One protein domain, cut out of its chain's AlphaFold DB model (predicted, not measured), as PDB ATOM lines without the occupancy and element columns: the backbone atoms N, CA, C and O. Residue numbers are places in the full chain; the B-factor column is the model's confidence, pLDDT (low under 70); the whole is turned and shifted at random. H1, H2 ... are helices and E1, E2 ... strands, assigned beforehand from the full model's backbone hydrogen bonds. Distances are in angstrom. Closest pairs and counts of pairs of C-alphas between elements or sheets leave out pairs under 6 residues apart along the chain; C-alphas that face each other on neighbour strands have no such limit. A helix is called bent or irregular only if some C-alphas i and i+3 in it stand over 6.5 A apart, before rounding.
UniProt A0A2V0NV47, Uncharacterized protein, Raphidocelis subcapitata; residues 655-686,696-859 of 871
ATOM      1  N   PHE A 655     -28.388 122.391 -54.660       89.94
ATOM      2  CA  PHE A 655     -28.651 121.908 -56.013       89.94
ATOM      3  C   PHE A 655     -30.145 122.066 -56.305       89.94
ATOM      4  O   PHE A 655     -30.978 121.784 -55.440       89.94
ATOM      5  N   ALA A 656     -30.493 122.526 -57.505       88.00
ATOM      6  CA  ALA A 656     -31.876 122.755 -57.915       88.00
ATOM      7  C   ALA A 656     -32.171 122.008 -59.221       88.00
ATOM      8  O   ALA A 656     -31.500 122.232 -60.226       88.00
ATOM      9  N   PHE A 657     -33.192 121.151 -59.192       89.56
ATOM     10  CA  PHE A 657     -33.681 120.370 -60.325       89.56
ATOM     11  C   PHE A 657     -35.191 120.609 -60.432       89.56
ATOM     12  O   PHE A 657     -35.985 120.002 -59.710       89.56
ATOM     13  N   GLY A 658     -35.589 121.579 -61.258       87.25
ATOM     14  CA  GLY A 658     -36.985 122.002 -61.398       87.25
ATOM     15  C   GLY A 658     -37.633 122.346 -60.042       87.25
ATOM     16  O   GLY A 658     -37.167 123.274 -59.374       87.25
ATOM     17  N   PRO A 659     -38.696 121.635 -59.613       90.25
ATOM     18  CA  PRO A 659     -39.347 121.861 -58.319       90.25
ATOM     19  C   PRO A 659     -38.561 121.295 -57.120       90.25
ATOM     20  O   PRO A 659     -38.853 121.654 -55.980       90.25
ATOM     21  N   HIS A 660     -37.576 120.420 -57.344       91.56
ATOM     22  CA  HIS A 660     -36.796 119.783 -56.285       91.56
ATOM     23  C   HIS A 660     -35.557 120.615 -55.937       91.56
ATOM     24  O   HIS A 660     -34.803 121.054 -56.807       91.56
ATOM     25  N   GLN A 661     -35.309 120.799 -54.640       90.81
ATOM     26  CA  GLN A 661     -34.071 121.386 -54.127       90.81
ATOM     27  C   GLN A 661     -33.407 120.409 -53.165       90.81
ATOM     28  O   GLN A 661     -34.030 119.967 -52.200       90.81
ATOM     29  N   HIS A 662     -32.131 120.115 -53.400       91.38
ATOM     30  CA  HIS A 662     -31.309 119.326 -52.489       91.38
ATOM     31  C   HIS A 662     -30.318 120.232 -51.768       91.38
ATOM     32  O   HIS A 662     -29.539 120.939 -52.410       91.38
ATOM     33  N   ARG A 663     -30.359 120.241 -50.433       91.62
ATOM     34  CA  ARG A 663     -29.461 121.047 -49.595       91.62
ATOM     35  C   ARG A 663     -28.385 120.146 -49.013       91.62
ATOM     36  O   ARG A 663     -28.629 119.452 -48.035       91.62
ATOM     37  N   MET A 664     -27.204 120.194 -49.612       92.00
ATOM     38  CA  MET A 664     -26.048 119.405 -49.214       92.00
ATOM     39  C   MET A 664     -25.182 120.203 -48.232       92.00
ATOM     40  O   MET A 664     -24.885 121.380 -48.460       92.00
ATOM     41  N   GLY A 665     -24.776 119.587 -47.123       90.81
ATOM     42  CA  GLY A 665     -23.890 120.234 -46.155       90.81
ATOM     43  C   GLY A 665     -22.473 120.448 -46.705       90.81
ATOM     44  O   GLY A 665     -22.064 119.875 -47.716       90.81
ATOM     45  N   SER A 666     -21.691 121.318 -46.057       88.56
ATOM     46  CA  SER A 666     -20.339 121.647 -46.540       88.56
ATOM     47  C   SER A 666     -19.372 120.456 -46.455       88.56
ATOM     48  O   SER A 666     -18.418 120.394 -47.230       88.56
ATOM     49  N   ALA A 667     -19.589 119.513 -45.533       90.88
ATOM     50  CA  ALA A 667     -18.759 118.314 -45.410       90.88
ATOM     51  C   ALA A 667     -19.107 117.289 -46.502       90.88
ATOM     52  O   ALA A 667     -18.211 116.758 -47.154       90.88
ATOM     53  N   GLU A 668     -20.398 117.105 -46.753       92.94
ATOM     54  CA  GLU A 668     -21.013 116.229 -47.753       92.94
ATOM     55  C   GLU A 668     -20.546 116.665 -49.143       92.94
ATOM     56  O   GLU A 668     -19.905 115.902 -49.865       92.94
ATOM     57  N   TYR A 669     -20.700 117.958 -49.453       92.00
ATOM     58  CA  TYR A 669     -20.223 118.539 -50.704       92.00
ATOM     59  C   TYR A 669     -18.701 118.425 -50.863       92.00
ATOM     60  O   TYR A 669     -18.211 118.187 -51.965       92.00
ATOM     61  N   LYS A 670     -17.915 118.540 -49.781       92.25
ATOM     62  CA  LYS A 670     -16.456 118.318 -49.836       92.25
ATOM     63  C   LYS A 670     -16.089 116.856 -50.102       92.25
ATOM     64  O   LYS A 670     -15.086 116.645 -50.784       92.25
ATOM     65  N   ARG A 671     -16.849 115.875 -49.589       94.31
ATOM     66  CA  ARG A 671     -16.676 114.443 -49.910       94.31
ATOM     67  C   ARG A 671     -17.005 114.200 -51.382       94.31
ATOM     68  O   ARG A 671     -16.140 113.753 -52.129       94.31
ATOM     69  N   LEU A 672     -18.182 114.634 -51.824       93.62
ATOM     70  CA  LEU A 672     -18.618 114.521 -53.212       93.62
ATOM     71  C   LEU A 672     -17.639 115.182 -54.204       93.62
ATOM     72  O   LEU A 672     -17.218 114.565 -55.178       93.62
ATOM     73  N   ARG A 673     -17.171 116.400 -53.922       93.56
ATOM     74  CA  ARG A 673     -16.172 117.112 -54.742       93.56
ATOM     75  C   ARG A 673     -14.794 116.425 -54.786       93.56
ATOM     76  O   ARG A 673     -13.976 116.770 -55.631       93.56
ATOM     77  N   ARG A 674     -14.484 115.508 -53.860       93.88
ATOM     78  CA  ARG A 674     -13.267 114.674 -53.934       93.88
ATOM     79  C   ARG A 674     -13.467 113.448 -54.825       93.88
ATOM     80  O   ARG A 674     -12.507 113.040 -55.462       93.88
ATOM     81  N   ALA A 675     -14.683 112.904 -54.881       94.50
ATOM     82  CA  ALA A 675     -15.033 111.772 -55.739       94.50
ATOM     83  C   ALA A 675     -15.289 112.185 -57.206       94.50
ATOM     84  O   ALA A 675     -14.947 111.446 -58.119       94.50
ATOM     85  N   SER A 676     -15.863 113.372 -57.437       95.62
ATOM     86  CA  SER A 676     -16.226 113.880 -58.769       95.62
ATOM     87  C   SER A 676     -15.167 114.811 -59.362       95.62
ATOM     88  O   SER A 676     -14.949 115.926 -58.871       95.62
ATOM     89  N   LYS A 677     -14.573 114.403 -60.493       94.38
ATOM     90  CA  LYS A 677     -13.629 115.238 -61.264       94.38
ATOM     91  C   LYS A 677     -14.304 116.484 -61.848       94.38
ATOM     92  O   LYS A 677     -13.692 117.559 -61.883       94.38
ATOM     93  N   LEU A 678     -15.575 116.373 -62.252       91.94
ATOM     94  CA  LEU A 678     -16.350 117.503 -62.768       91.94
ATOM     95  C   LEU A 678     -16.587 118.556 -61.676       91.94
ATOM     96  O   LEU A 678     -16.253 119.724 -61.873       91.94
ATOM     97  N   LEU A 679     -17.100 118.158 -60.506       90.81
ATOM     98  CA  LEU A 679     -17.362 119.085 -59.399       90.81
ATOM     99  C   LEU A 679     -16.074 119.695 -58.840       90.81
ATOM    100  O   LEU A 679     -16.064 120.870 -58.467       90.81
ATOM    101  N   HIS A 680     -14.969 118.943 -58.838       90.62
ATOM    102  CA  HIS A 680     -13.645 119.489 -58.545       90.62
ATOM    103  C   HIS A 680     -13.270 120.618 -59.519       90.62
ATOM    104  O   HIS A 680     -12.914 121.718 -59.095       90.62
ATOM    105  N   SER A 681     -13.419 120.374 -60.823       88.50
ATOM    106  CA  SER A 681     -13.084 121.332 -61.885       88.50
ATOM    107  C   SER A 681     -13.975 122.579 -61.871       88.50
ATOM    108  O   SER A 681     -13.485 123.688 -62.083       88.50
ATOM    109  N   VAL A 682     -15.271 122.424 -61.583       85.00
ATOM    110  CA  VAL A 682     -16.215 123.543 -61.425       85.00
ATOM    111  C   VAL A 682     -15.845 124.390 -60.206       85.00
ATOM    112  O   VAL A 682     -15.768 125.612 -60.311       85.00
ATOM    113  N   ALA A 683     -15.521 123.761 -59.073       82.06
ATOM    114  CA  ALA A 683     -15.119 124.474 -57.863       82.06
ATOM    115  C   ALA A 683     -13.778 125.223 -57.992       82.06
ATOM    116  O   ALA A 683     -13.582 126.207 -57.286       82.06
ATOM    117  N   LEU A 684     -12.870 124.788 -58.874       82.31
ATOM    118  CA  LEU A 684     -11.637 125.524 -59.195       82.31
ATOM    119  C   LEU A 684     -11.879 126.761 -60.077       82.31
ATOM    120  O   LEU A 684     -11.042 127.661 -60.095       82.31
ATOM    121  N   ARG A 685     -12.988 126.800 -60.827       80.31
ATOM    122  CA  ARG A 685     -13.345 127.915 -61.725       80.31
ATOM    123  C   ARG A 685     -14.290 128.933 -61.091       80.31
ATOM    124  O   ARG A 685     -14.354 130.058 -61.574       80.31
ATOM    125  N   ALA A 686     -15.013 128.558 -60.037       75.56
ATOM    126  CA  ALA A 686     -15.887 129.465 -59.302       75.56
ATOM    127  C   ALA A 686     -15.067 130.535 -58.557       75.56
ATOM    128  O   ALA A 686     -14.278 130.224 -57.661       75.56
ATOM    129  N   ALA A 696     -26.957 124.676 -62.230       58.12
ATOM    130  CA  ALA A 696     -26.783 124.310 -63.639       58.12
ATOM    131  C   ALA A 696     -26.187 122.915 -63.916       58.12
ATOM    132  O   ALA A 696     -26.074 122.539 -65.079       58.12
ATOM    133  N   LEU A 697     -25.813 122.125 -62.903       74.56
ATOM    134  CA  LEU A 697     -25.247 120.780 -63.120       74.56
ATOM    135  C   LEU A 697     -26.330 119.696 -63.116       74.56
ATOM    136  O   LEU A 697     -26.352 118.824 -62.249       74.56
ATOM    137  N   ARG A 698     -27.228 119.775 -64.103       85.81
ATOM    138  CA  ARG A 698     -28.229 118.747 -64.411       85.81
ATOM    139  C   ARG A 698     -27.666 117.765 -65.443       85.81
ATOM    140  O   ARG A 698     -27.151 118.196 -66.472       85.81
ATOM    141  N   VAL A 699     -27.820 116.466 -65.196       88.00
ATOM    142  CA  VAL A 699     -27.564 115.398 -66.171       88.00
ATOM    143  C   VAL A 699     -28.602 115.532 -67.302       88.00
ATOM    144  O   VAL A 699     -29.798 115.404 -67.016       88.00
ATOM    145  N   PRO A 700     -28.208 115.799 -68.567       86.12
ATOM    146  CA  PRO A 700     -29.152 116.198 -69.621       86.12
ATOM    147  C   PRO A 700     -30.226 115.161 -69.968       86.12
ATOM    148  O   PRO A 700     -31.324 115.538 -70.369       86.12
ATOM    149  N   LEU A 701     -29.913 113.871 -69.813       85.88
ATOM    150  CA  LEU A 701     -30.798 112.753 -70.160       85.88
ATOM    151  C   LEU A 701     -31.779 112.369 -69.041       85.88
ATOM    152  O   LEU A 701     -32.697 111.594 -69.282       85.88
ATOM    153  N   LEU A 702     -31.597 112.900 -67.828       91.88
ATOM    154  CA  LEU A 702     -32.424 112.567 -66.671       91.88
ATOM    155  C   LEU A 702     -33.504 113.636 -66.438       91.88
ATOM    156  O   LEU A 702     -33.277 114.843 -66.615       91.88
ATOM    157  N   SER A 703     -34.685 113.209 -65.988       94.75
ATOM    158  CA  SER A 703     -35.724 114.106 -65.466       94.75
ATOM    159  C   SER A 703     -35.254 114.844 -64.202       94.75
ATOM    160  O   SER A 703     -34.227 114.506 -63.609       94.75
ATOM    161  N   ASP A 704     -35.978 115.879 -63.771       93.31
ATOM    162  CA  ASP A 704     -35.632 116.603 -62.538       93.31
ATOM    163  C   ASP A 704     -35.727 115.707 -61.286       93.31
ATOM    164  O   ASP A 704     -34.904 115.826 -60.377       93.31
ATOM    165  N   GLU A 705     -36.672 114.762 -61.270       95.38
ATOM    166  CA  GLU A 705     -36.822 113.770 -60.201       95.38
ATOM    167  C   GLU A 705     -35.685 112.735 -60.218       95.38
ATOM    168  O   GLU A 705     -35.102 112.453 -59.171       95.38
ATOM    169  N   GLU A 706     -35.298 112.222 -61.393       95.69
ATOM    170  CA  GLU A 706     -34.171 111.284 -61.533       95.69
ATOM    171  C   GLU A 706     -32.826 111.939 -61.195       95.69
ATOM    172  O   GLU A 706     -32.002 111.317 -60.530       95.69
ATOM    173  N   ASN A 707     -32.609 113.208 -61.567       94.44
ATOM    174  CA  ASN A 707     -31.433 113.978 -61.141       94.44
ATOM    175  C   ASN A 707     -31.372 114.113 -59.612       94.44
ATOM    176  O   ASN A 707     -30.323 113.903 -58.999       94.44
ATOM    177  N   TRP A 708     -32.504 114.445 -58.986       94.81
ATOM    178  CA  TRP A 708     -32.606 114.564 -57.534       94.81
ATOM    179  C   TRP A 708     -32.415 113.217 -56.816       94.81
ATOM    180  O   TRP A 708     -31.755 113.152 -55.777       94.81
ATOM    181  N   TRP A 709     -32.952 112.128 -57.367       96.44
ATOM    182  CA  TRP A 709     -32.724 110.766 -56.882       96.44
ATOM    183  C   TRP A 709     -31.248 110.361 -57.008       96.44
ATOM    184  O   TRP A 709     -30.652 109.933 -56.018       96.44
ATOM    185  N   ALA A 710     -30.636 110.577 -58.175       96.19
ATOM    186  CA  ALA A 710     -29.250 110.208 -58.446       96.19
ATOM    187  C   ALA A 710     -28.276 110.974 -57.543       96.19
ATOM    188  O   ALA A 710     -27.353 110.374 -56.996       96.19
ATOM    189  N   LEU A 711     -28.517 112.269 -57.295       95.06
ATOM    190  CA  LEU A 711     -27.695 113.060 -56.376       95.06
ATOM    191  C   LEU A 711     -27.772 112.539 -54.931       95.06
ATOM    192  O   LEU A 711     -26.753 112.510 -54.242       95.06
ATOM    193  N   ARG A 712     -28.948 112.090 -54.469       95.69
ATOM    194  CA  ARG A 712     -29.095 111.486 -53.131       95.69
ATOM    195  C   ARG A 712     -28.413 110.120 -53.027       95.69
ATOM    196  O   ARG A 712     -27.819 109.827 -51.995       95.69
ATOM    197  N   ARG A 713     -28.460 109.297 -54.081       97.12
ATOM    198  CA  ARG A 713     -27.726 108.017 -54.126       97.12
ATOM    199  C   ARG A 713     -26.217 108.218 -54.157       97.12
ATOM    200  O   ARG A 713     -25.500 107.534 -53.439       97.12
ATOM    201  N   LEU A 714     -25.752 109.202 -54.918       95.69
ATOM    202  CA  LEU A 714     -24.358 109.622 -54.952       95.69
ATOM    203  C   LEU A 714     -23.871 110.100 -53.574       95.69
ATOM    204  O   LEU A 714     -22.795 109.706 -53.133       95.69
ATOM    205  N   GLU A 715     -24.667 110.909 -52.867       95.44
ATOM    206  CA  GLU A 715     -24.362 111.340 -51.496       95.44
ATOM    207  C   GLU A 715     -24.247 110.139 -50.544       95.44
ATOM    208  O   GLU A 715     -23.205 109.987 -49.903       95.44
ATOM    209  N   ALA A 716     -25.244 109.246 -50.533       96.00
ATOM    210  CA  ALA A 716     -25.241 108.027 -49.719       96.00
ATOM    211  C   ALA A 716     -24.038 107.113 -50.023       96.00
ATOM    212  O   ALA A 716     -23.387 106.627 -49.100       96.00
ATOM    213  N   TRP A 717     -23.678 106.942 -51.298       97.31
ATOM    214  CA  TRP A 717     -22.482 106.198 -51.707       97.31
ATOM    215  C   TRP A 717     -21.192 106.865 -51.196       97.31
ATOM    216  O   TRP A 717     -20.333 106.186 -50.637       97.31
ATOM    217  N   THR A 718     -21.063 108.199 -51.285       96.38
ATOM    218  CA  THR A 718     -19.880 108.903 -50.736       96.38
ATOM    219  C   THR A 718     -19.810 108.889 -49.207       96.38
ATOM    220  O   THR A 718     -18.719 109.019 -48.647       96.38
ATOM    221  N   GLU A 719     -20.943 108.755 -48.518       95.69
ATOM    222  CA  GLU A 719     -20.997 108.562 -47.067       95.69
ATOM    223  C   GLU A 719     -20.580 107.136 -46.690       95.69
ATOM    224  O   GLU A 719     -19.693 106.967 -45.855       95.69
ATOM    225  N   ALA A 720     -21.118 106.123 -47.374       94.38
ATOM    226  CA  ALA A 720     -20.729 104.728 -47.201       94.38
ATOM    227  C   ALA A 720     -19.224 104.514 -47.456       94.38
ATOM    228  O   ALA A 720     -18.533 103.951 -46.606       94.38
ATOM    229  N   ALA A 721     -18.690 105.069 -48.550       93.25
ATOM    230  CA  ALA A 721     -17.261 105.036 -48.870       93.25
ATOM    231  C   ALA A 721     -16.382 105.696 -47.791       93.25
ATOM    232  O   ALA A 721     -15.268 105.244 -47.527       93.25
ATOM    233  N   ALA A 722     -16.868 106.769 -47.156       92.69
ATOM    234  CA  ALA A 722     -16.130 107.491 -46.122       92.69
ATOM    235  C   ALA A 722     -16.189 106.818 -44.739       92.69
ATOM    236  O   ALA A 722     -15.243 106.957 -43.965       92.69
ATOM    237  N   CYS A 723     -17.282 106.116 -44.425       92.56
ATOM    238  CA  CYS A 723     -17.504 105.490 -43.120       92.56
ATOM    239  C   CYS A 723     -17.091 104.009 -43.065       92.56
ATOM    240  O   CYS A 723     -16.691 103.543 -42.001       92.56
ATOM    241  N   GLY A 724     -17.190 103.279 -44.181       86.75
ATOM    242  CA  GLY A 724     -16.986 101.825 -44.246       86.75
ATOM    243  C   GLY A 724     -16.083 101.342 -45.387       86.75
ATOM    244  O   GLY A 724     -16.032 100.142 -45.636       86.75
ATOM    245  N   GLY A 725     -15.381 102.241 -46.082       91.44
ATOM    246  CA  GLY A 725     -14.485 101.882 -47.186       91.44
ATOM    247  C   GLY A 725     -15.215 101.444 -48.462       91.44
ATOM    248  O   GLY A 725     -16.421 101.650 -48.610       91.44
ATOM    249  N   ALA A 726     -14.463 100.863 -49.403       87.50
ATOM    250  CA  ALA A 726     -14.974 100.480 -50.722       87.50
ATOM    251  C   ALA A 726     -16.123  99.461 -50.631       87.50
ATOM    252  O   ALA A 726     -17.172  99.676 -51.234       87.50
ATOM    253  N   ASP A 727     -15.981  98.426 -49.800       90.69
ATOM    254  CA  ASP A 727     -16.975  97.354 -49.654       90.69
ATOM    255  C   ASP A 727     -18.338  97.882 -49.193       90.69
ATOM    256  O   ASP A 727     -19.383  97.467 -49.695       90.69
ATOM    257  N   SER A 728     -18.349  98.852 -48.270       91.94
ATOM    258  CA  SER A 728     -19.594  99.482 -47.823       91.94
ATOM    259  C   SER A 728     -20.246 100.334 -48.913       91.94
ATOM    260  O   SER A 728     -21.469 100.483 -48.902       91.94
ATOM    261  N   ALA A 729     -19.459 100.912 -49.823       89.75
ATOM    262  CA  ALA A 729     -19.956 101.706 -50.941       89.75
ATOM    263  C   ALA A 729     -20.559 100.801 -52.029       89.75
ATOM    264  O   ALA A 729     -21.706 101.008 -52.437       89.75
ATOM    265  N   ALA A 730     -19.852  99.727 -52.391       89.94
ATOM    266  CA  ALA A 730     -20.349  98.678 -53.279       89.94
ATOM    267  C   ALA A 730     -21.622  98.009 -52.719       89.94
ATOM    268  O   ALA A 730     -22.573  97.768 -53.461       89.94
ATOM    269  N   ALA A 731     -21.703  97.791 -51.400       92.00
ATOM    270  CA  ALA A 731     -22.896  97.252 -50.744       92.00
ATOM    271  C   ALA A 731     -24.124  98.184 -50.801       92.00
ATOM    272  O   ALA A 731     -25.253  97.693 -50.755       92.00
ATOM    273  N   GLU A 732     -23.946  99.508 -50.907       93.69
ATOM    274  CA  GLU A 732     -25.062 100.438 -51.144       93.69
ATOM    275  C   GLU A 732     -25.524 100.392 -52.607       93.69
ATOM    276  O   GLU A 732     -26.730 100.413 -52.859       93.69
ATOM    277  N   VAL A 733     -24.603 100.231 -53.567       92.69
ATOM    278  CA  VAL A 733     -24.960  99.990 -54.978       92.69
ATOM    279  C   VAL A 733     -25.700  98.662 -55.122       92.69
ATOM    280  O   VAL A 733     -26.765  98.634 -55.725       92.69
ATOM    281  N   ALA A 734     -25.224  97.584 -54.491       90.94
ATOM    282  CA  ALA A 734     -25.816  96.241 -54.555       90.94
ATOM    283  C   ALA A 734     -27.274  96.139 -54.050       90.94
ATOM    284  O   ALA A 734     -27.932  95.122 -54.269       90.94
ATOM    285  N   ARG A 735     -27.802  97.177 -53.384       93.62
ATOM    286  CA  ARG A 735     -29.218  97.285 -52.980       93.62
ATOM    287  C   ARG A 735     -30.136  97.804 -54.092       93.62
ATOM    288  O   ARG A 735     -31.354  97.780 -53.915       93.62
ATOM    289  N   LEU A 736     -29.577  98.322 -55.182       94.12
ATOM    290  CA  LEU A 736     -30.314  98.932 -56.286       94.12
ATOM    291  C   LEU A 736     -30.835  97.873 -57.266       94.12
ATOM    292  O   LEU A 736     -30.176  96.872 -57.543       94.12
ATOM    293  N   GLY A 737     -31.999  98.128 -57.862       93.19
ATOM    294  CA  GLY A 737     -32.434  97.363 -59.034       93.19
ATOM    295  C   GLY A 737     -31.594  97.705 -60.273       93.19
ATOM    296  O   GLY A 737     -31.079  98.813 -60.387       93.19
ATOM    297  N   ALA A 738     -31.520  96.812 -61.267       92.12
ATOM    298  CA  ALA A 738     -30.734  97.061 -62.487       92.12
ATOM    299  C   ALA A 738     -31.115  98.375 -63.212       92.12
ATOM    300  O   ALA A 738     -30.251  99.087 -63.713       92.12
ATOM    301  N   ARG A 739     -32.399  98.763 -63.208       93.19
ATOM    302  CA  ARG A 739     -32.838 100.067 -63.742       93.19
ATOM    303  C   ARG A 739     -32.272 101.251 -62.948       93.19
ATOM    304  O   ARG A 739     -31.865 102.241 -63.542       93.19
ATOM    305  N   GLU A 740     -32.260 101.157 -61.622       95.88
ATOM    306  CA  GLU A 740     -31.698 102.189 -60.746       95.88
ATOM    307  C   GLU A 740     -30.176 102.283 -60.915       95.88
ATOM    308  O   GLU A 740     -29.642 103.381 -61.046       95.88
ATOM    309  N   ALA A 741     -29.485 101.144 -61.001       95.88
ATOM    310  CA  ALA A 741     -28.050 101.080 -61.268       95.88
ATOM    311  C   ALA A 741     -27.682 101.710 -62.624       95.88
ATOM    312  O   ALA A 741     -26.714 102.459 -62.704       95.88
ATOM    313  N   ALA A 742     -28.485 101.493 -63.674       94.56
ATOM    314  CA  ALA A 742     -28.300 102.146 -64.971       94.56
ATOM    315  C   ALA A 742     -28.485 103.676 -64.899       94.56
ATOM    316  O   ALA A 742     -27.672 104.419 -65.442       94.56
ATOM    317  N   LEU A 743     -29.507 104.165 -64.183       95.56
ATOM    318  CA  LEU A 743     -29.704 105.606 -63.956       95.56
ATOM    319  C   LEU A 743     -28.541 106.225 -63.164       95.56
ATOM    320  O   LEU A 743     -28.087 107.326 -63.481       95.56
ATOM    321  N   LEU A 744     -28.035 105.511 -62.154       97.00
ATOM    322  CA  LEU A 744     -26.899 105.953 -61.349       97.00
ATOM    323  C   LEU A 744     -25.583 105.919 -62.140       97.00
ATOM    324  O   LEU A 744     -24.772 106.827 -61.976       97.00
ATOM    325  N   TRP A 745     -25.407 104.956 -63.050       97.12
ATOM    326  CA  TRP A 745     -24.275 104.883 -63.979       97.12
ATOM    327  C   TRP A 745     -24.220 106.103 -64.911       97.12
ATOM    328  O   TRP A 745     -23.176 106.745 -64.995       97.12
ATOM    329  N   ILE A 746     -25.347 106.501 -65.528       95.69
ATOM    330  CA  ILE A 746     -25.429 107.716 -66.374       95.69
ATOM    331  C   ILE A 746     -25.007 108.958 -65.572       95.69
ATOM    332  O   ILE A 746     -24.299 109.838 -66.066       95.69
ATOM    333  N   ALA A 747     -25.448 109.038 -64.317       95.38
ATOM    334  CA  ALA A 747     -25.128 110.155 -63.445       95.38
ATOM    335  C   ALA A 747     -23.651 110.139 -62.993       95.38
ATOM    336  O   ALA A 747     -23.015 111.194 -62.937       95.38
ATOM    337  N   ALA A 748     -23.082 108.958 -62.730       96.19
ATOM    338  CA  ALA A 748     -21.672 108.771 -62.393       96.19
ATOM    339  C   ALA A 748     -20.734 109.112 -63.565       96.19
ATOM    340  O   ALA A 748     -19.718 109.767 -63.336       96.19
ATOM    341  N   ASP A 749     -21.104 108.754 -64.800       95.62
ATOM    342  CA  ASP A 749     -20.416 109.156 -66.038       95.62
ATOM    343  C   ASP A 749     -20.413 110.688 -66.187       95.62
ATOM    344  O   ASP A 749     -19.357 111.321 -66.262       95.62
ATOM    345  N   PHE A 750     -21.591 111.322 -66.094       94.25
ATOM    346  CA  PHE A 750     -21.719 112.781 -66.180       94.25
ATOM    347  C   PHE A 750     -20.913 113.519 -65.100       94.25
ATOM    348  O   PHE A 750     -20.217 114.493 -65.396       94.25
ATOM    349  N   TRP A 751     -20.972 113.068 -63.843       94.06
ATOM    350  CA  TRP A 751     -20.200 113.663 -62.747       94.06
ATOM    351  C   TRP A 751     -18.735 113.198 -62.697       94.06
ATOM    352  O   TRP A 751     -17.969 113.741 -61.894       94.06
ATOM    353  N   GLN A 752     -18.320 112.268 -63.561       95.38
ATOM    354  CA  GLN A 752     -16.977 111.684 -63.618       95.38
ATOM    355  C   GLN A 752     -16.530 111.115 -62.261       95.38
ATOM    356  O   GLN A 752     -15.576 111.607 -61.644       95.38
ATOM    357  N   VAL A 753     -17.283 110.118 -61.785       96.62
ATOM    358  CA  VAL A 753     -17.055 109.370 -60.536       96.62
ATOM    359  C   VAL A 753     -16.756 107.908 -60.883       96.62
ATOM    360  O   VAL A 753     -17.590 107.025 -60.691       96.62
ATOM    361  N   ASP A 754     -15.557 107.668 -61.422       95.38
ATOM    362  CA  ASP A 754     -15.129 106.392 -62.019       95.38
ATOM    363  C   ASP A 754     -15.425 105.158 -61.145       95.38
ATOM    364  O   ASP A 754     -15.834 104.121 -61.652       95.38
ATOM    365  N   SER A 755     -15.225 105.254 -59.828       95.19
ATOM    366  CA  SER A 755     -15.436 104.134 -58.901       95.19
ATOM    367  C   SER A 755     -16.907 103.744 -58.772       95.19
ATOM    368  O   SER A 755     -17.230 102.570 -58.878       95.19
ATOM    369  N   LEU A 756     -17.810 104.723 -58.633       96.44
ATOM    370  CA  LEU A 756     -19.250 104.454 -58.608       96.44
ATOM    371  C   LEU A 756     -19.732 103.935 -59.967       96.44
ATOM    372  O   LEU A 756     -20.617 103.082 -60.028       96.44
ATOM    373  N   GLN A 757     -19.151 104.440 -61.057       96.12
ATOM    374  CA  GLN A 757     -19.424 103.918 -62.389       96.12
ATOM    375  C   GLN A 757     -19.051 102.427 -62.465       96.12
ATOM    376  O   GLN A 757     -19.888 101.631 -62.881       96.12
ATOM    377  N   MET A 758     -17.862 102.035 -61.989       95.12
ATOM    378  CA  MET A 758     -17.445 100.627 -61.941       95.12
ATOM    379  C   MET A 758     -18.365  99.761 -61.070       95.12
ATOM    380  O   MET A 758     -18.804  98.718 -61.552       95.12
ATOM    381  N   ASP A 759     -18.721 100.215 -59.861       95.19
ATOM    382  CA  ASP A 759     -19.651  99.506 -58.963       95.19
ATOM    383  C   ASP A 759     -21.010  99.251 -59.647       95.19
ATOM    384  O   ASP A 759     -21.589  98.166 -59.547       95.19
ATOM    385  N   CYS A 760     -21.530 100.252 -60.372       97.00
ATOM    386  CA  CYS A 760     -22.781 100.119 -61.117       97.00
ATOM    387  C   CYS A 760     -22.646  99.113 -62.269       97.00
ATOM    388  O   CYS A 760     -23.551  98.312 -62.480       97.00
ATOM    389  N   GLU A 761     -21.532  99.116 -63.003       96.44
ATOM    390  CA  GLU A 761     -21.290  98.148 -64.081       96.44
ATOM    391  C   GLU A 761     -21.215  96.710 -63.573       96.44
ATOM    392  O   GLU A 761     -21.771  95.821 -64.215       96.44
ATOM    393  N   ASP A 762     -20.581  96.479 -62.423       94.19
ATOM    394  CA  ASP A 762     -20.462  95.143 -61.839       94.19
ATOM    395  C   ASP A 762     -21.823  94.623 -61.351       94.19
ATOM    396  O   ASP A 762     -22.164  93.461 -61.587       94.19
ATOM    397  N   LEU A 763     -22.667  95.493 -60.782       94.31
ATOM    398  CA  LEU A 763     -24.056  95.148 -60.472       94.31
ATOM    399  C   LEU A 763     -24.884  94.855 -61.733       94.31
ATOM    400  O   LEU A 763     -25.635  93.879 -61.760       94.31
ATOM    401  N   LEU A 764     -24.758  95.668 -62.786       95.44
ATOM    402  CA  LEU A 764     -25.470  95.460 -64.052       95.44
ATOM    403  C   LEU A 764     -25.037  94.159 -64.744       95.44
ATOM    404  O   LEU A 764     -25.881  93.413 -65.246       95.44
ATOM    405  N   ALA A 765     -23.740  93.854 -64.722       92.75
ATOM    406  CA  ALA A 765     -23.168  92.615 -65.232       92.75
ATOM    407  C   ALA A 765     -23.620  91.391 -64.425       92.75
ATOM    408  O   ALA A 765     -23.963  90.361 -65.007       92.75
ATOM    409  N   SER A 766     -23.666  91.516 -63.096       90.62
ATOM    410  CA  SER A 766     -24.187  90.490 -62.189       90.62
ATOM    411  C   SER A 766     -25.675  90.233 -62.439       90.62
ATOM    412  O   SER A 766     -26.070  89.088 -62.646       90.62
ATOM    413  N   ALA A 767     -26.494  91.283 -62.553       91.69
ATOM    414  CA  ALA A 767     -27.918  91.169 -62.870       91.69
ATOM    415  C   ALA A 767     -28.167  90.517 -64.244       91.69
ATOM    416  O   ALA A 767     -29.044  89.662 -64.371       91.69
ATOM    417  N   LEU A 768     -27.372  90.869 -65.261       93.06
ATOM    418  CA  LEU A 768     -27.446  90.251 -66.587       93.06
ATOM    419  C   LEU A 768     -27.008  88.776 -66.561       93.06
ATOM    420  O   LEU A 768     -27.645  87.937 -67.192       93.06
ATOM    421  N   SER A 769     -25.968  88.447 -65.792       90.25
ATOM    422  CA  SER A 769     -25.484  87.070 -65.617       90.25
ATOM    423  C   SER A 769     -26.468  86.208 -64.819       90.25
ATOM    424  O   SER A 769     -26.679  85.047 -65.156       90.25
ATOM    425  N   ALA A 770     -27.134  86.775 -63.810       87.88
ATOM    426  CA  ALA A 770     -28.196  86.111 -63.057       87.88
ATOM    427  C   ALA A 770     -29.443  85.861 -63.923       87.88
ATOM    428  O   ALA A 770     -30.036  84.788 -63.848       87.88
ATOM    429  N   ALA A 771     -29.806  86.809 -64.795       87.69
ATOM    430  CA  ALA A 771     -30.869  86.613 -65.780       87.69
ATOM    431  C   ALA A 771     -30.499  85.561 -66.850       87.69
ATOM    432  O   ALA A 771     -31.375  84.850 -67.330       87.69
ATOM    433  N   ALA A 772     -29.213  85.426 -67.194       84.69
ATOM    434  CA  ALA A 772     -28.712  84.391 -68.104       84.69
ATOM    435  C   ALA A 772     -28.666  82.984 -67.481       84.69
ATOM    436  O   ALA A 772     -28.946  82.002 -68.164       84.69
ATOM    437  N   GLY A 773     -28.269  82.889 -66.209       78.69
ATOM    438  CA  GLY A 773     -28.030  81.635 -65.486       78.69
ATOM    439  C   GLY A 773     -29.226  81.102 -64.694       78.69
ATOM    440  O   GLY A 773     -29.045  80.262 -63.818       78.69
ATOM    441  N   GLY A 774     -30.435  81.614 -64.936       69.75
ATOM    442  CA  GLY A 774     -31.626  81.231 -64.181       69.75
ATOM    443  C   GLY A 774     -32.068  79.785 -64.431       69.75
ATOM    444  O   GLY A 774     -32.864  79.537 -65.332       69.75
ATOM    445  N   ASP A 775     -31.664  78.855 -63.560       49.78
ATOM    446  CA  ASP A 775     -32.079  77.433 -63.545       49.78
ATOM    447  C   ASP A 775     -33.607  77.200 -63.377       49.78
ATOM    448  O   ASP A 775     -34.081  76.062 -63.336       49.78
ATOM    449  N   ALA A 776     -34.414  78.261 -63.261       46.66
ATOM    450  CA  ALA A 776     -35.823  78.201 -62.889       46.66
ATOM    451  C   ALA A 776     -36.758  78.945 -63.866       46.66
ATOM    452  O   ALA A 776     -37.170  80.073 -63.611       46.66
ATOM    453  N   LYS A 777     -37.226  78.209 -64.889       53.34
ATOM    454  CA  LYS A 777     -38.418  78.504 -65.723       53.34
ATOM    455  C   LYS A 777     -38.380  79.794 -66.572       53.34
ATOM    456  O   LYS A 777     -37.522  80.657 -66.453       53.34
ATOM    457  N   ALA A 778     -39.376  79.885 -67.459       55.91
ATOM    458  CA  ALA A 778     -39.515  80.881 -68.527       55.91
ATOM    459  C   ALA A 778     -39.533  82.363 -68.088       55.91
ATOM    460  O   ALA A 778     -39.426  83.243 -68.941       55.91
ATOM    461  N   ASP A 779     -39.652  82.656 -66.791       59.84
ATOM    462  CA  ASP A 779     -39.693  84.028 -66.275       59.84
ATOM    463  C   ASP A 779     -38.298  84.686 -66.250       59.84
ATOM    464  O   ASP A 779     -38.178  85.879 -66.529       59.84
ATOM    465  N   ALA A 780     -37.226  83.920 -65.993       63.31
ATOM    466  CA  ALA A 780     -35.849  84.432 -66.056       63.31
ATOM    467  C   ALA A 780     -35.454  84.801 -67.499       63.31
ATOM    468  O   ALA A 780     -34.906  85.873 -67.765       63.31
ATOM    469  N   ASP A 781     -35.847  83.953 -68.451       64.94
ATOM    470  CA  ASP A 781     -35.671  84.182 -69.885       64.94
ATOM    471  C   ASP A 781     -36.390  85.445 -70.381       64.94
ATOM    472  O   ASP A 781     -35.871  86.172 -71.233       64.94
ATOM    473  N   ALA A 782     -37.582  85.721 -69.841       75.69
ATOM    474  CA  ALA A 782     -38.339  86.930 -70.144       75.69
ATOM    475  C   ALA A 782     -37.656  88.204 -69.613       75.69
ATOM    476  O   ALA A 782     -37.915  89.286 -70.137       75.69
ATOM    477  N   ALA A 783     -36.769  88.092 -68.615       84.56
ATOM    478  CA  ALA A 783     -36.015  89.208 -68.048       84.56
ATOM    479  C   ALA A 783     -34.666  89.463 -68.750       84.56
ATOM    480  O   ALA A 783     -34.250  90.621 -68.852       84.56
ATOM    481  N   PHE A 784     -33.991  88.428 -69.270       89.94
ATOM    482  CA  PHE A 784     -32.670  88.580 -69.900       89.94
ATOM    483  C   PHE A 784     -32.701  89.485 -71.138       89.94
ATOM    484  O   PHE A 784     -31.947  90.455 -71.208       89.94
ATOM    485  N   ALA A 785     -33.596  89.222 -72.095       90.00
ATOM    486  CA  ALA A 785     -33.685  90.005 -73.330       90.00
ATOM    487  C   ALA A 785     -33.964  91.513 -73.100       90.00
ATOM    488  O   ALA A 785     -33.204  92.329 -73.624       90.00
ATOM    489  N   PRO A 786     -34.974  91.949 -72.314       91.19
ATOM    490  CA  PRO A 786     -35.193  93.378 -72.074       91.19
ATOM    491  C   PRO A 786     -34.066  94.037 -71.264       91.19
ATOM    492  O   PRO A 786     -33.766  95.209 -71.505       91.19
ATOM    493  N   LEU A 787     -33.401  93.313 -70.353       92.19
ATOM    494  CA  LEU A 787     -32.229  93.832 -69.642       92.19
ATOM    495  C   LEU A 787     -31.039  94.021 -70.596       92.19
ATOM    496  O   LEU A 787     -30.450  95.102 -70.623       92.19
ATOM    497  N   LEU A 788     -30.743  93.024 -71.435       93.50
ATOM    498  CA  LEU A 788     -29.727  93.102 -72.486       93.50
ATOM    499  C   LEU A 788     -30.001  94.279 -73.434       93.50
ATOM    500  O   LEU A 788     -29.114  95.091 -73.673       93.50
ATOM    501  N   GLY A 789     -31.236  94.419 -73.924       92.56
ATOM    502  CA  GLY A 789     -31.631  95.528 -74.796       92.56
ATOM    503  C   GLY A 789     -31.471  96.900 -74.135       92.56
ATOM    504  O   GLY A 789     -30.983  97.834 -74.772       92.56
ATOM    505  N   SER A 790     -31.804  97.012 -72.845       92.19
ATOM    506  CA  SER A 790     -31.617  98.245 -72.064       92.19
ATOM    507  C   SER A 790     -30.135  98.600 -71.895       92.19
ATOM    508  O   SER A 790     -29.756  99.755 -72.069       92.19
ATOM    509  N   LEU A 791     -29.285  97.609 -71.609       93.94
ATOM    510  CA  LEU A 791     -27.839  97.795 -71.451       93.94
ATOM    511  C   LEU A 791     -27.145  98.139 -72.771       93.94
ATOM    512  O   LEU A 791     -26.298  99.028 -72.802       93.94
ATOM    513  N   LEU A 792     -27.526  97.489 -73.870       93.06
ATOM    514  CA  LEU A 792     -27.005  97.809 -75.198       93.06
ATOM    515  C   LEU A 792     -27.433  99.215 -75.648       93.06
ATOM    516  O   LEU A 792     -26.604  99.956 -76.176       93.06
ATOM    517  N   SER A 793     -28.675  99.618 -75.353       92.12
ATOM    518  CA  SER A 793     -29.164 100.985 -75.597       92.12
ATOM    519  C   SER A 793     -28.373 102.025 -74.796       92.12
ATOM    520  O   SER A 793     -27.991 103.060 -75.340       92.12
ATOM    521  N   LEU A 794     -28.086 101.740 -73.520       92.19
ATOM    522  CA  LEU A 794     -27.266 102.588 -72.651       92.19
ATOM    523  C   LEU A 794     -25.843 102.755 -73.208       92.19
ATOM    524  O   LEU A 794     -25.351 103.874 -73.336       92.19
ATOM    525  N   CYS A 795     -25.204 101.651 -73.599       92.56
ATOM    526  CA  CYS A 795     -23.857 101.673 -74.164       92.56
ATOM    527  C   CYS A 795     -23.799 102.423 -75.505       92.56
ATOM    528  O   CYS A 795     -22.860 103.174 -75.753       92.56
ATOM    529  N   ALA A 796     -24.818 102.271 -76.356       88.81
ATOM    530  CA  ALA A 796     -24.912 102.995 -77.624       88.81
ATOM    531  C   ALA A 796     -25.074 104.518 -77.434       88.81
ATOM    532  O   ALA A 796     -24.589 105.292 -78.258       88.81
ATOM    533  N   GLN A 797     -25.713 104.955 -76.343       89.62
ATOM    534  CA  GLN A 797     -25.830 106.374 -75.980       89.62
ATOM    535  C   GLN A 797     -24.533 106.944 -75.374       89.62
ATOM    536  O   GLN A 797     -24.268 108.135 -75.527       89.62
ATOM    537  N   HIS A 798     -23.705 106.107 -74.734       89.62
ATOM    538  CA  HIS A 798     -22.486 106.506 -74.016       89.62
ATOM    539  C   HIS A 798     -21.217 105.742 -74.479       89.62
ATOM    540  O   HIS A 798     -20.504 105.157 -73.659       89.62
ATOM    541  N   PRO A 799     -20.859 105.765 -75.781       85.69
ATOM    542  CA  PRO A 799     -19.833 104.876 -76.341       85.69
ATOM    543  C   PRO A 799     -18.407 105.131 -75.821       85.69
ATOM    544  O   PRO A 799     -17.556 104.249 -75.900       85.69
ATOM    545  N   ALA A 800     -18.119 106.333 -75.309       82.25
ATOM    546  CA  ALA A 800     -16.793 106.689 -74.797       82.25
ATOM    547  C   ALA A 800     -16.509 106.119 -73.395       82.25
ATOM    548  O   ALA A 800     -15.350 105.875 -73.060       82.25
ATOM    549  N   SER A 801     -17.550 105.920 -72.587       83.69
ATOM    550  CA  SER A 801     -17.465 105.514 -71.180       83.69
ATOM    551  C   SER A 801     -17.963 104.087 -70.934       83.69
ATOM    552  O   SER A 801     -17.558 103.467 -69.956       83.69
ATOM    553  N   SER A 802     -18.751 103.508 -71.846       89.44
ATOM    554  CA  SER A 802     -19.331 102.166 -71.697       89.44
ATOM    555  C   SER A 802     -18.429 100.996 -72.114       89.44
ATOM    556  O   SER A 802     -18.908  99.868 -72.189       89.44
ATOM    557  N   ALA A 803     -17.144 101.206 -72.418       89.69
ATOM    558  CA  ALA A 803     -16.272 100.143 -72.938       89.69
ATOM    559  C   ALA A 803     -16.116  98.948 -71.969       89.69
ATOM    560  O   ALA A 803     -16.110  97.794 -72.404       89.69
ATOM    561  N   ARG A 804     -16.040  99.206 -70.654       92.69
ATOM    562  CA  ARG A 804     -16.002  98.157 -69.618       92.69
ATOM    563  C   ARG A 804     -17.351  97.443 -69.509       92.69
ATOM    564  O   ARG A 804     -17.383  96.216 -69.592       92.69
ATOM    565  N   LEU A 805     -18.454  98.195 -69.444       93.38
ATOM    566  CA  LEU A 805     -19.811  97.642 -69.455       93.38
ATOM    567  C   LEU A 805     -20.078  96.755 -70.682       93.38
ATOM    568  O   LEU A 805     -20.585  95.650 -70.530       93.38
ATOM    569  N   LEU A 806     -19.672  97.174 -71.885       93.69
ATOM    570  CA  LEU A 806     -19.815  96.390 -73.118       93.69
ATOM    571  C   LEU A 806     -19.061  95.055 -73.059       93.69
ATOM    572  O   LEU A 806     -19.601  94.041 -73.497       93.69
ATOM    573  N   ARG A 807     -17.847  95.020 -72.491       92.75
ATOM    574  CA  ARG A 807     -17.104  93.762 -72.270       92.75
ATOM    575  C   ARG A 807     -17.802  92.853 -71.263       92.75
ATOM    576  O   ARG A 807     -17.885  91.650 -71.491       92.75
ATOM    577  N   LEU A 808     -18.351  93.412 -70.186       91.38
ATOM    578  CA  LEU A 808     -19.119  92.649 -69.199       91.38
ATOM    579  C   LEU A 808     -20.438  92.106 -69.785       91.38
ATOM    580  O   LEU A 808     -20.782  90.947 -69.557       91.38
ATOM    581  N   VAL A 809     -21.130  92.896 -70.612       93.12
ATOM    582  CA  VAL A 809     -22.313  92.471 -71.379       93.12
ATOM    583  C   VAL A 809     -21.952  91.363 -72.368       93.12
ATOM    584  O   VAL A 809     -22.643  90.347 -72.414       93.12
ATOM    585  N   ALA A 810     -20.847  91.501 -73.109       92.38
ATOM    586  CA  ALA A 810     -20.345  90.466 -74.009       92.38
ATOM    587  C   ALA A 810     -20.001  89.167 -73.259       92.38
ATOM    588  O   ALA A 810     -20.395  88.089 -73.698       92.38
ATOM    589  N   ARG A 811     -19.340  89.257 -72.097       93.00
ATOM    590  CA  ARG A 811     -19.033  88.118 -71.218       93.00
ATOM    591  C   ARG A 811     -20.289  87.385 -70.747       93.00
ATOM    592  O   ARG A 811     -20.352  86.161 -70.866       93.00
ATOM    593  N   ALA A 812     -21.278  88.119 -70.233       89.44
ATOM    594  CA  ALA A 812     -22.538  87.550 -69.761       89.44
ATOM    595  C   ALA A 812     -23.339  86.920 -70.911       89.44
ATOM    596  O   ALA A 812     -23.845  85.808 -70.778       89.44
ATOM    597  N   LEU A 813     -23.391  87.590 -72.068       89.69
ATOM    598  CA  LEU A 813     -24.041  87.086 -73.275       89.69
ATOM    599  C   LEU A 813     -23.394  85.795 -73.787       89.69
ATOM    600  O   LEU A 813     -24.099  84.833 -74.074       89.69
ATOM    601  N   LEU A 814     -22.063  85.759 -73.882       88.19
ATOM    602  CA  LEU A 814     -21.325  84.558 -74.261       88.19
ATOM    603  C   LEU A 814     -21.637  83.419 -73.275       88.19
ATOM    604  O   LEU A 814     -22.051  82.344 -73.706       88.19
ATOM    605  N   GLY A 815     -21.556  83.668 -71.963       86.38
ATOM    606  CA  GLY A 815     -21.961  82.694 -70.941       86.38
ATOM    607  C   GLY A 815     -23.386  82.157 -71.147       86.38
ATOM    608  O   GLY A 815     -23.594  80.944 -71.118       86.38
ATOM    609  N   ALA A 816     -24.343  83.038 -71.456       84.81
ATOM    610  CA  ALA A 816     -25.729  82.678 -71.761       84.81
ATOM    611  C   ALA A 816     -25.862  81.802 -73.022       84.81
ATOM    612  O   ALA A 816     -26.674  80.877 -73.046       84.81
ATOM    613  N   VAL A 817     -25.087  82.085 -74.075       85.75
ATOM    614  CA  VAL A 817     -25.054  81.296 -75.322       85.75
ATOM    615  C   VAL A 817     -24.474  79.905 -75.068       85.75
ATOM    616  O   VAL A 817     -25.069  78.914 -75.488       85.75
ATOM    617  N   GLY A 818     -23.352  79.821 -74.346       80.81
ATOM    618  CA  GLY A 818     -22.710  78.555 -73.985       80.81
ATOM    619  C   GLY A 818     -23.613  77.666 -73.130       80.81
ATOM    620  O   GLY A 818     -23.802  76.495 -73.449       80.81
ATOM    621  N   ALA A 819     -24.245  78.232 -72.097       80.44
ATOM    622  CA  ALA A 819     -25.154  77.496 -71.217       80.44
ATOM    623  C   ALA A 819     -26.404  76.958 -71.940       80.44
ATOM    624  O   ALA A 819     -26.901  75.887 -71.600       80.44
ATOM    625  N   ARG A 820     -26.915  77.690 -72.941       79.50
ATOM    626  CA  ARG A 820     -28.182  77.377 -73.632       79.50
ATOM    627  C   ARG A 820     -27.993  76.748 -75.018       79.50
ATOM    628  O   ARG A 820     -28.980  76.473 -75.691       79.50
ATOM    629  N   SER A 821     -26.746  76.490 -75.427       74.94
ATOM    630  CA  SER A 821     -26.366  75.934 -76.740       74.94
ATOM    631  C   SER A 821     -26.863  76.740 -77.956       74.94
ATOM    632  O   SER A 821     -27.057  76.179 -79.032       74.94
ATOM    633  N   GLY A 822     -27.062  78.055 -77.806       76.81
ATOM    634  CA  GLY A 822     -27.552  78.935 -78.873       76.81
ATOM    635  C   GLY A 822     -28.112  80.271 -78.369       76.81
ATOM    636  O   GLY A 822     -28.141  80.538 -77.165       76.81
ATOM    637  N   LEU A 823     -28.567  81.115 -79.303       79.94
ATOM    638  CA  LEU A 823     -29.360  82.315 -79.006       79.94
ATOM    639  C   LEU A 823     -30.847  82.092 -79.240       79.94
ATOM    640  O   LEU A 823     -31.261  81.300 -80.081       79.94
ATOM    641  N   ARG A 824     -31.652  82.912 -78.564       84.19
ATOM    642  CA  ARG A 824     -33.076  83.072 -78.868       84.19
ATOM    643  C   ARG A 824     -33.280  84.138 -79.938       84.19
ATOM    644  O   ARG A 824     -32.515  85.096 -80.027       84.19
ATOM    645  N   GLN A 825     -34.369  84.030 -80.696       83.25
ATOM    646  CA  GLN A 825     -34.713  84.989 -81.754       83.25
ATOM    647  C   GLN A 825     -34.781  86.443 -81.244       83.25
ATOM    648  O   GLN A 825     -34.287  87.349 -81.906       83.25
ATOM    649  N   SER A 826     -35.329  86.671 -80.044       83.19
ATOM    650  CA  SER A 826     -35.378  87.996 -79.407       83.19
ATOM    651  C   SER A 826     -33.988  88.574 -79.116       83.19
ATOM    652  O   SER A 826     -33.763  89.768 -79.289       83.19
ATOM    653  N   GLU A 827     -33.041  87.732 -78.710       87.50
ATOM    654  CA  GLU A 827     -31.660  88.125 -78.422       87.50
ATOM    655  C   GLU A 827     -30.897  88.391 -79.720       87.50
ATOM    656  O   GLU A 827     -30.213  89.405 -79.828       87.50
ATOM    657  N   ALA A 828     -31.076  87.534 -80.731       84.69
ATOM    658  CA  ALA A 828     -30.505  87.718 -82.060       84.69
ATOM    659  C   ALA A 828     -30.958  89.048 -82.694       84.69
ATOM    660  O   ALA A 828     -30.128  89.775 -83.234       84.69
ATOM    661  N   VAL A 829     -32.237  89.419 -82.552       85.94
ATOM    662  CA  VAL A 829     -32.766  90.724 -82.994       85.94
ATOM    663  C   VAL A 829     -32.125  91.889 -82.228       85.94
ATOM    664  O   VAL A 829     -31.710  92.870 -82.844       85.94
ATOM    665  N   LEU A 830     -31.982  91.790 -80.902       86.50
ATOM    666  CA  LEU A 830     -31.339  92.837 -80.091       86.50
ATOM    667  C   LEU A 830     -29.853  93.023 -80.430       86.50
ATOM    668  O   LEU A 830     -29.371  94.156 -80.478       86.50
ATOM    669  N   ILE A 831     -29.147  91.923 -80.690       87.38
ATOM    670  CA  ILE A 831     -27.733  91.902 -81.080       87.38
ATOM    671  C   ILE A 831     -27.550  92.421 -82.503       87.38
ATOM    672  O   ILE A 831     -26.619  93.182 -82.741       87.38
ATOM    673  N   ALA A 832     -28.452  92.089 -83.430       84.94
ATOM    674  CA  ALA A 832     -28.467  92.683 -84.763       84.94
ATOM    675  C   ALA A 832     -28.668  94.209 -84.690       84.94
ATOM    676  O   ALA A 832     -27.935  94.949 -85.340       84.94
ATOM    677  N   GLY A 833     -29.586  94.682 -83.837       87.31
ATOM    678  CA  GLY A 833     -29.855  96.111 -83.640       87.31
ATOM    679  C   GLY A 833     -28.725  96.915 -82.979       87.31
ATOM    680  O   GLY A 833     -28.660  98.124 -83.169       87.31
ATOM    681  N   HIS A 834     -27.818  96.269 -82.235       90.12
ATOM    682  CA  HIS A 834     -26.702  96.924 -81.524       90.12
ATOM    683  C   HIS A 834     -25.324  96.366 -81.918       90.12
ATOM    684  O   HIS A 834     -24.347  96.490 -81.170       90.12
ATOM    685  N   ARG A 835     -25.247  95.736 -83.095       85.69
ATOM    686  CA  ARG A 835     -24.089  94.975 -83.580       85.69
ATOM    687  C   ARG A 835     -22.787  95.761 -83.482       85.69
ATOM    688  O   ARG A 835     -21.802  95.246 -82.960       85.69
ATOM    689  N   ASP A 836     -22.802  97.008 -83.937       83.12
ATOM    690  CA  ASP A 836     -21.599  97.834 -84.074       83.12
ATOM    691  C   ASP A 836     -20.992  98.232 -82.718       83.12
ATOM    692  O   ASP A 836     -19.777  98.390 -82.611       83.12
ATOM    693  N   ALA A 837     -21.818  98.334 -81.669       79.81
ATOM    694  CA  ALA A 837     -21.367  98.598 -80.303       79.81
ATOM    695  C   ALA A 837     -20.889  97.320 -79.589       79.81
ATOM    696  O   ALA A 837     -19.888  97.339 -78.875       79.81
ATOM    697  N   LEU A 838     -21.595  96.202 -79.780       86.69
ATOM    698  CA  LEU A 838     -21.338  94.954 -79.057       86.69
ATOM    699  C   LEU A 838     -20.175  94.137 -79.639       86.69
ATOM    700  O   LEU A 838     -19.396  93.540 -78.894       86.69
ATOM    701  N   LEU A 839     -20.049  94.090 -80.965       85.12
ATOM    702  CA  LEU A 839     -19.126  93.183 -81.645       85.12
ATOM    703  C   LEU A 839     -17.638  93.395 -81.284       85.12
ATOM    704  O   LEU A 839     -16.952  92.390 -81.082       85.12
ATOM    705  N   PRO A 840     -17.114  94.633 -81.132       85.69
ATOM    706  CA  PRO A 840     -15.739  94.837 -80.675       85.69
ATOM    707  C   PRO A 840     -15.479  94.199 -79.305       85.69
ATOM    708  O   PRO A 840     -14.480  93.504 -79.130       85.69
ATOM    709  N   ALA A 841     -16.408  94.360 -78.360       86.50
ATOM    710  CA  ALA A 841     -16.286  93.814 -77.013       86.50
ATOM    711  C   ALA A 841     -16.353  92.276 -76.985       86.50
ATOM    712  O   ALA A 841     -15.620  91.644 -76.225       86.50
ATOM    713  N   VAL A 842     -17.166  91.668 -77.860       87.06
ATOM    714  CA  VAL A 842     -17.204  90.207 -78.057       87.06
ATOM    715  C   VAL A 842     -15.862  89.682 -78.578       87.06
ATOM    716  O   VAL A 842     -15.368  88.679 -78.063       87.06
ATOM    717  N   TYR A 843     -15.228  90.355 -79.547       83.19
ATOM    718  CA  TYR A 843     -13.911  89.931 -80.042       83.19
ATOM    719  C   TYR A 843     -12.802  90.056 -78.999       83.19
ATOM    720  O   TYR A 843     -11.919  89.198 -78.954       83.19
ATOM    721  N   GLU A 844     -12.832  91.091 -78.161       82.12
ATOM    722  CA  GLU A 844     -11.853  91.250 -77.086       82.12
ATOM    723  C   GLU A 844     -11.997  90.165 -76.013       82.12
ATOM    724  O   GLU A 844     -11.008  89.517 -75.686       82.12
ATOM    725  N   GLU A 845     -13.216  89.885 -75.542       87.19
ATOM    726  CA  GLU A 845     -13.474  88.817 -74.564       87.19
ATOM    727  C   GLU A 845     -13.103  87.424 -75.120       87.19
ATOM    728  O   GLU A 845     -12.472  86.631 -74.421       87.19
ATOM    729  N   LEU A 846     -13.417  87.128 -76.391       78.81
ATOM    730  CA  LEU A 846     -13.011  85.869 -77.037       78.81
ATOM    731  C   LEU A 846     -11.485  85.742 -77.165       78.81
ATOM    732  O   LEU A 846     -10.931  84.673 -76.899       78.81
ATOM    733  N   ARG A 847     -10.790  86.821 -77.550       84.19
ATOM    734  CA  ARG A 847      -9.321  86.859 -77.612       84.19
ATOM    735  C   ARG A 847      -8.717  86.600 -76.234       84.19
ATOM    736  O   ARG A 847      -7.809  85.780 -76.120       84.19
ATOM    737  N   ASP A 848      -9.211  87.285 -75.210       78.56
ATOM    738  CA  ASP A 848      -8.633  87.235 -73.869       78.56
ATOM    739  C   ASP A 848      -8.839  85.842 -73.235       78.56
ATOM    740  O   ASP A 848      -7.909  85.303 -72.629       78.56
ATOM    741  N   ARG A 849      -9.977  85.176 -73.499       77.50
ATOM    742  CA  ARG A 849     -10.187  83.753 -73.152       77.50
ATOM    743  C   ARG A 849      -9.262  82.798 -73.905       77.50
ATOM    744  O   ARG A 849      -8.693  81.901 -73.290       77.50
ATOM    745  N   LEU A 850      -9.064  82.982 -75.214       71.00
ATOM    746  CA  LEU A 850      -8.126  82.156 -75.989       71.00
ATOM    747  C   LEU A 850      -6.686  82.289 -75.471       71.00
ATOM    748  O   LEU A 850      -5.971  81.290 -75.389       71.00
ATOM    749  N   VAL A 851      -6.269  83.496 -75.076       69.12
ATOM    750  CA  VAL A 851      -4.963  83.728 -74.440       69.12
ATOM    751  C   VAL A 851      -4.882  83.014 -73.090       69.12
ATOM    752  O   VAL A 851      -3.902  82.308 -72.856       69.12
ATOM    753  N   ALA A 852      -5.908  83.117 -72.238       69.75
ATOM    754  CA  ALA A 852      -5.953  82.405 -70.960       69.75
ATOM    755  C   ALA A 852      -5.843  80.878 -71.140       69.75
ATOM    756  O   ALA A 852      -5.008  80.244 -70.496       69.75
ATOM    757  N   LEU A 853      -6.593  80.296 -72.084       69.00
ATOM    758  CA  LEU A 853      -6.508  78.871 -72.429       69.00
ATOM    759  C   LEU A 853      -5.109  78.472 -72.929       69.00
ATOM    760  O   LEU A 853      -4.614  77.403 -72.573       69.00
ATOM    761  N   CYS A 854      -4.439  79.313 -73.723       64.25
ATOM    762  CA  CYS A 854      -3.063  79.050 -74.157       64.25
ATOM    763  C   CYS A 854      -2.068  79.097 -72.986       64.25
ATOM    764  O   CYS A 854      -1.196  78.236 -72.894       64.25
ATOM    765  N   VAL A 855      -2.203  80.069 -72.078       67.06
ATOM    766  CA  VAL A 855      -1.331  80.211 -70.899       67.06
ATOM    767  C   VAL A 855      -1.509  79.036 -69.936       67.06
ATOM    768  O   VAL A 855      -0.513  78.441 -69.528       67.06
ATOM    769  N   LEU A 856      -2.751  78.640 -69.637       64.44
ATOM    770  CA  LEU A 856      -3.049  77.488 -68.778       64.44
ATOM    771  C   LEU A 856      -2.474  76.181 -69.352       64.44
ATOM    772  O   LEU A 856      -1.873  75.404 -68.615       64.44
ATOM    773  N   ASN A 857      -2.566  75.971 -70.672       65.81
ATOM    774  CA  ASN A 857      -1.988  74.794 -71.334       65.81
ATOM    775  C   ASN A 857      -0.446  74.782 -71.368       65.81
ATOM    776  O   ASN A 857       0.145  73.708 -71.440       65.81
ATOM    777  N   MET A 858       0.222  75.940 -71.308       59.44
ATOM    778  CA  MET A 858       1.689  76.003 -71.175       59.44
ATOM    779  C   MET A 858       2.173  75.931 -69.715       59.44
ATOM    780  O   MET A 858       3.372  75.791 -69.480       59.44
ATOM    781  N   GLY A 859       1.262  76.035 -68.742       52.88
ATOM    782  CA  GLY A 859       1.563  76.263 -67.327       52.88
ATOM    783  C   GLY A 859       1.514  75.044 -66.398       52.88
ATOM    784  O   GLY A 859       1.546  75.248 -65.189       52.88
TER     785      GLY A 859
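What this domain is: This is residues 655 to 686 and 696 to 859 of the 871 residues of an uncharacterized protein of Raphidocelis subcapitata (UniProt A0A2V0NV47). Four helices, H4 to H7, make an up-and-down bundle, each running against the one before it; H5, H6 and H7 form a triangle, with H4 beside H5. On the H4 side packs a head of the folded-back helix H3, the short helices H1 and H2 and the small strand hairpin E1 and E2; on the other side H8 runs along H6, and H9 crosses H7, its free residues 847 to 858 sticking out with Gly 859. The printed part has 196 residues, two strands followed by nine helices, and is mostly helix. It is compact, with a radius of gyration of the C-alphas of 18.8 A and spans of 55 by 42 by 31 A.

How they stand to each other: E1, residues 655 to 657, and E2, residues 660 to 664, are an antiparallel hairpin; N 655 and O 662 are 2.9 A apart, within hydrogen-bond range. H1, residues 666 to 675, and H2, residues 677 to 685, touch only at the corner, closest at C-alphas 673 and 680, 5.1 A. H3, residues 704 to 733, was assigned as one helix by its hydrogen bonds but is bent, C-alphas 723 and 726 being 9.4 A apart; its arms H3a, to 723, and H3b, from 726, run opposite ways at 26 degrees, a shallow tilt. H3a, with residues 706 to 714 alone, touches H4, residues 738 to 751, about perpendicular at 83 degrees, closest at C-alphas 710 and 744, 5.7 A. H4 and H5, residues 754 to 772, are a helical hairpin, closest at C-alphas 745 and 757, 5.2 A. H5 touches H7, residues 803 to 820, the same way at a shallow tilt of 13 degrees, closest at C-alphas 772 and 816, 5.0 A. H6, residues 778 to 797, is the hub, touching five helices, among them H8, residues 825 to 833, closest at C-alphas 785 and 827, 5.8 A. H9, residues 835 to 858, touches H7 with residues 837 to 845 alone, closest at C-alphas 841 and 807, 4.8 A. H4 and H7 are apart. Every O i to N i+4 pair is within hydrogen-bond range in H1, H2, H3a, H3b, H4, H5, H7 and H8; in H6 14 of 16 are, in H9 18 of 20.

Where its parts are: E1 begins at C-alpha 655, (-28.651, 121.908, -56.013). H3a measures 28.8 A, H5 26.6 A, H6 29.9 A, H7 25.7 A and H9 34.3 A. H9 is only just irregular, C-alphas 837 and 840 being 6.8 A apart, and ends at C-alpha 858, (1.689, 76.003, -71.175).

The domain as a whole: The C-alphas farthest apart, of Pro 659 and Met 858, are 62.9 A apart. Residues 687 to 695 are not printed, and C-alphas 686 and 696 are 12.8 A apart across this cut, in the link from H2 to H3a. The links printed whole are tight. The pLDDT is under 70 at residue 696, residues 774 to 781 and residues 851 to 859.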